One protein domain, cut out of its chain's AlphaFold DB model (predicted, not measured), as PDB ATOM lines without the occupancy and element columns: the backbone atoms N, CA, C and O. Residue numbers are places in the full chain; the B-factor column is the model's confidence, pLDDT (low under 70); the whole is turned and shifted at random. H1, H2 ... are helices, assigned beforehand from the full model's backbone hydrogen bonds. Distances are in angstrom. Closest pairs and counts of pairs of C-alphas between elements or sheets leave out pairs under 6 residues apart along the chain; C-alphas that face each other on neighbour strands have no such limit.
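What this domain is: This is residues 82 to 146 of the 154 residues of an uncharacterized protein of Carnobacterium maltaromaticum DSM 20342 (UniProt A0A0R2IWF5). This is a loose, elongated model in which a long helix, H2, and a shorter one, H3, form a helical hairpin, while H1 stands crosswise near the beginning of H2. A long loop between H1 and H2 makes one end of the long axis, the turn between H2 and H3 makes the other, and the tail after H3 folds back toward the H1 end. The printed part has 65 residues, with three named helices in the order H1, H2, H3 and no named strand; the class is all helix, though under half of the residues, 32, are in named elements. The radius of gyration of the C-alphas is 14.0 A, and the C-alphas span 45 by 25 by 15 A.

Where its parts are: H1 is residues 83 to 91, 12.3 A long, with C-alpha 83 at (6.418, 38.449, 19.975). H2, residues 109 to 124, is 22.2 A long and begins at C-alpha 109, (-4.061, 36.680, 32.506). H3, residues 130 to 136, is 10.0 A long and ends at C-alpha 136, (-18.304, 38.773, 29.646).

How they stand to each other: H1 is close to H2 but not clearly touching, with the closest C-alphas, those of Leu 89 and Ile 110, 7.1 A apart. Their lines are only just about perpendicular, at 70.1 degrees. Residues 95 to 96 pair antiparallel with residues 101 to 102. H2 touches H3 with residues 116 to 123 alone; the closest C-alphas, those of Trp 119 and Val 133, are 5.7 A apart. This hairpin has a shallow tilt of 16 degrees, opposite ways. H1 and H3 are apart. In H1, H2 and H3 every O i to N i+4 pair is within hydrogen-bond range.

The domain as a whole: The two C-alphas farthest apart, those of Arg 98 and Gly 126, are 45.3 A apart. The printed part has no cut. The link from H1 to H2, 17 residues, is long; that from H2 to H3, 5 residues, is tight. Mean pLDDT of the printed part is 80.6, with residues 94 to 105 and residue 146 under 70.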
ATOM      1  N   GLU A  82       2.081  38.475  17.829       87.31
ATOM      2  CA  GLU A  82       3.437  38.970  17.610       87.31
ATOM      3  C   GLU A  82       4.246  38.922  18.914       87.31
ATOM      4  O   GLU A  82       3.735  39.199  20.002       87.31
ATOM      5  N   ARG A  83       5.534  38.577  18.812       84.75
ATOM      6  CA  ARG A  83       6.418  38.449  19.975       84.75
ATOM      7  C   ARG A  83       6.505  39.744  20.788       84.75
ATOM      8  O   ARG A  83       6.433  39.681  22.007       84.75
ATOM      9  N   THR A  84       6.600  40.893  20.123       87.88
ATOM     10  CA  THR A  84       6.639  42.225  20.751       87.88
ATOM     11  C   THR A  84       5.400  42.486  21.616       87.88
ATOM     12  O   THR A  84       5.511  42.949  22.751       87.88
ATOM     13  N   THR A  85       4.216  42.118  21.117       84.44
ATOM     14  CA  THR A  85       2.948  42.197  21.849       84.44
ATOM     15  C   THR A  85       2.931  41.239  23.036       84.44
ATOM     16  O   THR A  85       2.551  41.649  24.128       84.44
ATOM     17  N   VAL A  86       3.381  39.987  22.868       81.88
ATOM     18  CA  VAL A  86       3.481  39.026  23.983       81.88
ATOM     19  C   VAL A  86       4.435  39.536  25.064       81.88
ATOM     20  O   VAL A  86       4.068  39.523  26.236       81.88
ATOM     21  N   ASP A  87       5.611  40.040  24.692       82.62
ATOM     22  CA  ASP A  87       6.607  40.550  25.638       82.62
ATOM     23  C   ASP A  87       6.051  41.747  26.447       82.62
ATOM     24  O   ASP A  87       6.250  41.805  27.663       82.62
ATOM     25  N   ARG A  88       5.257  42.634  25.818       82.56
ATOM     26  CA  ARG A  88       4.565  43.759  26.486       82.56
ATOM     27  C   ARG A  88       3.363  43.327  27.343       82.56
ATOM     28  O   ARG A  88       3.127  43.896  28.406       82.56
ATOM     29  N   LEU A  89       2.617  42.301  26.930       81.25
ATOM     30  CA  LEU A  89       1.567  41.700  27.766       81.25
ATOM     31  C   LEU A  89       2.160  40.976  28.978       81.25
ATOM     32  O   LEU A  89       1.570  40.967  30.056       81.25
ATOM     33  N   GLU A  90       3.345  40.388  28.830       77.94
ATOM     34  CA  GLU A  90       4.049  39.765  29.939       77.94
ATOM     35  C   GLU A  90       4.767  40.756  30.867       77.94
ATOM     36  O   GLU A  90       5.063  40.368  31.997       77.94
ATOM     37  N   SER A  91       5.062  41.991  30.440       79.44
ATOM     38  CA  SER A  91       5.639  43.026  31.318       79.44
ATOM     39  C   SER A  91       4.600  43.688  32.227       79.44
ATOM     40  O   SER A  91       4.938  44.096  33.336       79.44
ATOM     41  N   LEU A  92       3.331  43.735  31.795       78.19
ATOM     42  CA  LEU A  92       2.192  44.160  32.625       78.19
ATOM     43  C   LEU A  92       1.986  43.266  33.855       78.19
ATOM     44  O   LEU A  92       1.368  43.689  34.824       78.19
ATOM     45  N   VAL A  93       2.493  42.034  33.829       77.06
ATOM     46  CA  VAL A  93       2.380  41.062  34.916       77.06
ATOM     47  C   VAL A  93       3.662  41.050  35.740       77.06
ATOM     48  O   VAL A  93       4.752  40.898  35.183       77.06
ATOM     49  N   TYR A  94       3.557  41.103  37.070       66.38
ATOM     50  CA  TYR A  94       4.742  41.015  37.927       66.38
ATOM     51  C   TYR A  94       5.497  39.685  37.710       66.38
ATOM     52  O   TYR A  94       4.992  38.583  37.966       66.38
ATOM     53  N   LYS A  95       6.747  39.790  37.246       66.75
ATOM     54  CA  LYS A  95       7.718  38.692  37.150       66.75
ATOM     55  C   LYS A  95       8.647  38.757  38.359       66.75
ATOM     56  O   LYS A  95       9.158  39.824  38.682       66.75
ATOM     57  N   ASP A  96       8.900  37.625  39.016       61.69
ATOM     58  CA  ASP A  96       9.916  37.558  40.073       61.69
ATOM     59  C   ASP A  96      11.300  37.784  39.445       61.69
ATOM     60  O   ASP A  96      11.885  36.865  38.862       61.69
ATOM     61  N   SER A  97      11.802  39.015  39.569       59.72
ATOM     62  CA  SER A  97      13.086  39.480  39.025       59.72
ATOM     63  C   SER A  97      14.261  38.568  39.409       59.72
ATOM     64  O   SER A  97      15.171  38.345  38.612       59.72
ATOM     65  N   ARG A  98      14.214  37.928  40.588       66.38
ATOM     66  CA  ARG A  98      15.286  37.029  41.054       66.38
ATOM     67  C   ARG A  98      15.243  35.639  40.424       66.38
ATOM     68  O   ARG A  98      16.200  34.879  40.576       66.38
ATOM     69  N   ARG A  99      14.131  35.255  39.792       65.19
ATOM     70  CA  ARG A  99      13.907  33.884  39.294       65.19
ATOM     71  C   ARG A  99      13.444  33.811  37.841       65.19
ATOM     72  O   ARG A  99      13.355  32.697  37.327       65.19
ATOM     73  N   ASN A 100      13.127  34.940  37.198       65.88
ATOM     74  CA  ASN A 100      12.478  35.019  35.880       65.88
ATOM     75  C   ASN A 100      11.239  34.107  35.757       65.88
ATOM     76  O   ASN A 100      10.910  33.594  34.687       65.88
ATOM     77  N   LYS A 101      10.537  33.895  36.876       67.94
ATOM     78  CA  LYS A 101       9.313  33.090  36.948       67.94
ATOM     79  C   LYS A 101       8.114  34.016  37.101       67.94
ATOM     80  O   LYS A 101       8.165  34.996  37.841       67.94
ATOM     81  N   LYS A 102       7.027  33.690  36.399       66.69
ATOM     82  CA  LYS A 102       5.737  34.369  36.569       66.69
ATOM     83  C   LYS A 102       5.255  34.158  38.006       66.69
ATOM     84  O   LYS A 102       5.337  33.034  38.508       66.69
ATOM     85  N   ILE A 103       4.776  35.215  38.661       68.00
ATOM     86  CA  ILE A 103       4.286  35.121  40.041       68.00
ATOM     87  C   ILE A 103       3.065  34.177  40.122       68.00
ATOM     88  O   ILE A 103       2.244  34.153  39.196       68.00
ATOM     89  N   PRO A 104       2.922  33.360  41.186       64.12
ATOM     90  CA  PRO A 104       1.720  32.554  41.400       64.12
ATOM     91  C   PRO A 104       0.456  33.430  41.420       64.12
ATOM     92  O   PRO A 104       0.445  34.496  42.020       64.12
ATOM     93  N   GLY A 105      -0.608  32.985  40.743       66.81
ATOM     94  CA  GLY A 105      -1.846  33.759  40.539       66.81
ATOM     95  C   GLY A 105      -1.969  34.412  39.154       66.81
ATOM     96  O   GLY A 105      -3.064  34.745  38.727       66.81
ATOM     97  N   THR A 106      -0.882  34.497  38.384       72.31
ATOM     98  CA  THR A 106      -0.870  35.123  37.040       72.31
ATOM     99  C   THR A 106      -1.316  34.196  35.897       72.31
ATOM    100  O   THR A 106      -1.399  34.599  34.734       72.31
ATOM    101  N   LYS A 107      -1.616  32.928  36.206       78.00
ATOM    102  CA  LYS A 107      -2.108  31.942  35.233       78.00
ATOM    103  C   LYS A 107      -3.472  32.394  34.699       78.00
ATOM    104  O   LYS A 107      -4.387  32.646  35.471       78.00
ATOM    105  N   GLY A 108      -3.602  32.462  33.376       80.25
ATOM    106  CA  GLY A 108      -4.833  32.879  32.700       80.25
ATOM    107  C   GLY A 108      -4.893  34.355  32.302       80.25
ATOM    108  O   GLY A 108      -5.689  34.660  31.426       80.25
ATOM    109  N   PHE A 109      -4.014  35.236  32.814       85.00
ATOM    110  CA  PHE A 109      -4.061  36.680  32.506       85.00
ATOM    111  C   PHE A 109      -4.146  36.979  31.004       85.00
ATOM    112  O   PHE A 109      -5.029  37.701  30.571       85.00
ATOM    113  N   ILE A 110      -3.271  36.369  30.198       83.75
ATOM    114  CA  ILE A 110      -3.233  36.588  28.742       83.75
ATOM    115  C   ILE A 110      -4.521  36.084  28.064       83.75
ATOM    116  O   ILE A 110      -4.960  36.675  27.086       83.75
ATOM    117  N   SER A 111      -5.141  35.020  28.586       84.19
ATOM    118  CA  SER A 111      -6.409  34.498  28.059       84.19
ATOM    119  C   SER A 111      -7.553  35.465  28.349       84.19
ATOM    120  O   SER A 111      -8.272  35.843  27.432       84.19
ATOM    121  N   ASP A 112      -7.671  35.902  29.603       86.50
ATOM    122  CA  ASP A 112      -8.709  36.835  30.043       86.50
ATOM    123  C   ASP A 112      -8.529  38.221  29.395       86.50
ATOM    124  O   ASP A 112      -9.509  38.851  29.017       86.50
ATOM    125  N   PHE A 113      -7.284  38.664  29.183       87.88
ATOM    126  CA  PHE A 113      -6.974  39.891  28.445       87.88
ATOM    127  C   PHE A 113      -7.436  39.819  26.983       87.88
ATOM    128  O   PHE A 113      -8.087  40.742  26.501       87.88
ATOM    129  N   ILE A 114      -7.117  38.728  26.275       87.69
ATOM    130  CA  ILE A 114      -7.529  38.542  24.876       87.69
ATOM    131  C   ILE A 114      -9.055  38.450  24.772       87.69
ATOM    132  O   ILE A 114      -9.638  39.066  23.887       87.69
ATOM    133  N   GLU A 115      -9.706  37.719  25.675       87.56
ATOM    134  CA  GLU A 115     -11.163  37.552  25.677       87.56
ATOM    135  C   GLU A 115     -11.888  38.882  25.923       87.56
ATOM    136  O   GLU A 115     -12.750  39.263  25.133       87.56
ATOM    137  N   ASN A 116     -11.463  39.650  26.931       90.06
ATOM    138  CA  ASN A 116     -11.974  40.998  27.183       90.06
ATOM    139  C   ASN A 116     -11.745  41.941  25.989       90.06
ATOM    140  O   ASN A 116     -12.650  42.683  25.613       90.06
ATOM    141  N   ALA A 117     -10.554  41.913  25.377       89.31
ATOM    142  CA  ALA A 117     -10.235  42.753  24.222       89.31
ATOM    143  C   ALA A 117     -11.093  42.404  22.992       89.31
ATOM    144  O   ALA A 117     -11.497  43.303  22.256       89.31
ATOM    145  N   ILE A 118     -11.416  41.120  22.788       90.00
ATOM    146  CA  ILE A 118     -12.357  40.682  21.747       90.00
ATOM    147  C   ILE A 118     -13.748  41.265  22.020       90.00
ATOM    148  O   ILE A 118     -14.311  41.890  21.125       90.00
ATOM    149  N   TRP A 119     -14.279  41.135  23.239       91.31
ATOM    150  CA  TRP A 119     -15.600  41.677  23.588       91.31
ATOM    151  C   TRP A 119     -15.678  43.203  23.462       91.31
ATOM    152  O   TRP A 119     -16.617  43.720  22.858       91.31
ATOM    153  N   GLN A 120     -14.661  43.930  23.930       90.00
ATOM    154  CA  GLN A 120     -14.571  45.384  23.754       90.00
ATOM    155  C   GLN A 120     -14.509  45.797  22.275       90.00
ATOM    156  O   GLN A 120     -15.093  46.810  21.892       90.00
ATOM    157  N   HIS A 121     -13.842  45.016  21.421       91.56
ATOM    158  CA  HIS A 121     -13.789  45.317  19.992       91.56
ATOM    159  C   HIS A 121     -15.092  44.947  19.260       91.56
ATOM    160  O   HIS A 121     -15.513  45.682  18.371       91.56
ATOM    161  N   LEU A 122     -15.785  43.876  19.667       90.19
ATOM    162  CA  LEU A 122     -17.131  43.552  19.169       90.19
ATOM    163  C   LEU A 122     -18.133  44.672  19.491       90.19
ATOM    164  O   LEU A 122     -18.905  45.060  18.614       90.19
ATOM    165  N   PHE A 123     -18.063  45.246  20.696       90.94
ATOM    166  CA  PHE A 123     -18.834  46.436  21.073       90.94
ATOM    167  C   PHE A 123     -18.522  47.637  20.174       90.94
ATOM    168  O   PHE A 123     -19.425  48.262  19.626       90.94
ATOM    169  N   GLN A 124     -17.234  47.926  19.957       91.38
ATOM    170  CA  GLN A 124     -16.785  49.028  19.098       91.38
ATOM    171  C   GLN A 124     -17.270  48.889  17.642       91.38
ATOM    172  O   GLN A 124     -17.488  49.894  16.967       91.38
ATOM    173  N   LEU A 125     -17.444  47.656  17.160       92.31
ATOM    174  CA  LEU A 125     -17.989  47.346  15.835       92.31
ATOM    175  C   LEU A 125     -19.531  47.350  15.788       92.31
ATOM    176  O   LEU A 125     -20.094  47.149  14.713       92.31
ATOM    177  N   GLY A 126     -20.218  47.552  16.918       88.88
ATOM    178  CA  GLY A 126     -21.679  47.464  17.021       88.88
ATOM    179  C   GLY A 126     -22.232  46.037  16.904       88.88
ATOM    180  O   GLY A 126     -23.412  45.863  16.613       88.88
ATOM    181  N   LEU A 127     -21.384  45.018  17.096       88.50
ATOM    182  CA  LEU A 127     -21.733  43.594  16.987       88.50
ATOM    183  C   LEU A 127     -22.144  42.959  18.324       88.50
ATOM    184  O   LEU A 127     -22.605  41.823  18.333       88.50
ATOM    185  N   ALA A 128     -21.944  43.669  19.435       88.00
ATOM    186  CA  ALA A 128     -22.348  43.266  20.778       88.00
ATOM    187  C   ALA A 128     -22.938  44.468  21.526       88.00
ATOM    188  O   ALA A 128     -22.539  45.612  21.288       88.00
ATOM    189  N   THR A 129     -23.868  44.205  22.437       88.75
ATOM    190  CA  THR A 129     -24.468  45.207  23.327       88.75
ATOM    191  C   THR A 129     -23.601  45.463  24.563       88.75
ATOM    192  O   THR A 129     -22.747  44.656  24.926       88.75
ATOM    193  N   GLU A 130     -23.823  46.595  25.238       86.75
ATOM    194  CA  GLU A 130     -23.107  46.939  26.476       86.75
ATOM    195  C   GLU A 130     -23.360  45.905  27.591       86.75
ATOM    196  O   GLU A 130     -22.433  45.525  28.305       86.75
ATOM    197  N   ASP A 131     -24.585  45.376  27.683       87.94
ATOM    198  CA  ASP A 131     -24.968  44.354  28.666       87.94
ATOM    199  C   ASP A 131     -24.242  43.015  28.440       87.94
ATOM    200  O   ASP A 131     -23.735  42.414  29.390       87.94
ATOM    201  N   GLU A 132     -24.130  42.558  27.187       84.31
ATOM    202  CA  GLU A 132     -23.370  41.347  26.837       84.31
ATOM    203  C   GLU A 132     -21.886  41.508  27.177       84.31
ATOM    204  O   GLU A 132     -21.276  40.626  27.786       84.31
ATOM    205  N   VAL A 133     -21.307  42.661  26.838       84.69
ATOM    206  CA  VAL A 133     -19.895  42.967  27.102       84.69
ATOM    207  C   VAL A 133     -19.632  42.995  28.603       84.69
ATOM    208  O   VAL A 133     -18.682  42.359  29.055       84.69
ATOM    209  N   ASN A 134     -20.497  43.639  29.388       85.00
ATOM    210  CA  ASN A 134     -20.400  43.661  30.847       85.00
ATOM    211  C   ASN A 134     -20.594  42.268  31.473       85.00
ATOM    212  O   ASN A 134     -19.945  41.955  32.470       85.00
ATOM    213  N   SER A 135     -21.418  41.400  30.875       86.75
ATOM    214  CA  SER A 135     -21.563  40.002  31.311       86.75
ATOM    215  C   SER A 135     -20.328  39.140  31.017       86.75
ATOM    216  O   SER A 135     -20.148  38.102  31.662       86.75
ATOM    217  N   HIS A 136     -19.497  39.524  30.046       82.06
ATOM    218  CA  HIS A 136     -18.304  38.773  29.646       82.06
ATOM    219  C   HIS A 136     -16.980  39.391  30.121       82.06
ATOM    220  O   HIS A 136     -15.961  38.694  30.139       82.06
ATOM    221  N   LEU A 137     -16.977  40.661  30.535       84.75
ATOM    222  CA  LEU A 137     -15.784  41.377  30.975       84.75
ATOM    223  C   LEU A 137     -15.262  40.815  32.307       84.75
ATOM    224  O   LEU A 137     -15.896  40.915  33.356       84.75
ATOM    225  N   LYS A 138     -14.062  40.235  32.277       82.88
ATOM    226  CA  LYS A 138     -13.401  39.678  33.461       82.88
ATOM    227  C   LYS A 138     -12.552  40.729  34.165       82.88
ATOM    228  O   LYS A 138     -11.639  41.287  33.559       82.88
ATOM    229  N   ASP A 139     -12.759  40.902  35.465       80.31
ATOM    230  CA  ASP A 139     -11.931  41.790  36.283       80.31
ATOM    231  C   ASP A 139     -10.444  41.408  36.269       80.31
ATOM    232  O   ASP A 139     -10.055  40.265  36.548       80.31
ATOM    233  N   TYR A 140      -9.592  42.411  36.041       80.50
ATOM    234  CA  TYR A 140      -8.139  42.276  36.161       80.50
ATOM    235  C   TYR A 140      -7.616  42.450  37.595       80.50
ATOM    236  O   TYR A 140      -6.453  42.146  37.848       80.50
ATOM    237  N   SER A 141      -8.455  42.886  38.542       76.00
ATOM    238  CA  SER A 141      -8.098  43.155  39.950       76.00
ATOM    239  C   SER A 141      -7.469  41.959  40.681       76.00
ATOM    240  O   SER A 141      -6.685  42.130  41.612       76.00
ATOM    241  N   LYS A 142      -7.768  40.735  40.227       80.44
ATOM    242  CA  LYS A 142      -7.181  39.474  40.710       80.44
ATOM    243  C   LYS A 142      -5.711  39.256  40.317       80.44
ATOM    244  O   LYS A 142      -5.095  38.309  40.805       80.44
ATOM    245  N   TYR A 143      -5.153  40.073  39.421       78.69
ATOM    246  CA  TYR A 143      -3.786  39.932  38.926       78.69
ATOM    247  C   TYR A 143      -2.843  40.980  39.537       78.69
ATOM    248  O   TYR A 143      -3.190  42.158  39.579       78.69
ATOM    249  N   PRO A 144      -1.621  40.594  39.957       71.56
ATOM    250  CA  PRO A 144      -0.591  41.546  40.360       71.56
ATOM    251  C   PRO A 144      -0.036  42.249  39.113       71.56
ATOM    252  O   PRO A 144       0.904  41.764  38.473       71.56
ATOM    253  N   LEU A 145      -0.677  43.360  38.743       73.94
ATOM    254  CA  LEU A 145      -0.315  44.167  37.584       73.94
ATOM    255  C   LEU A 145       0.713  45.246  37.934       73.94
ATOM    256  O   LEU A 145       0.566  45.980  38.910       73.94
ATOM    257  N   ASN A 146       1.709  45.389  37.066       69.62
ATOM    258  CA  ASN A 146       2.662  46.490  37.070       69.62
ATOM    259  C   ASN A 146       2.030  47.704  36.372       69.62
ATOM    260  O   ASN A 146       2.341  47.992  35.218       69.62
TER     261      ASN A 146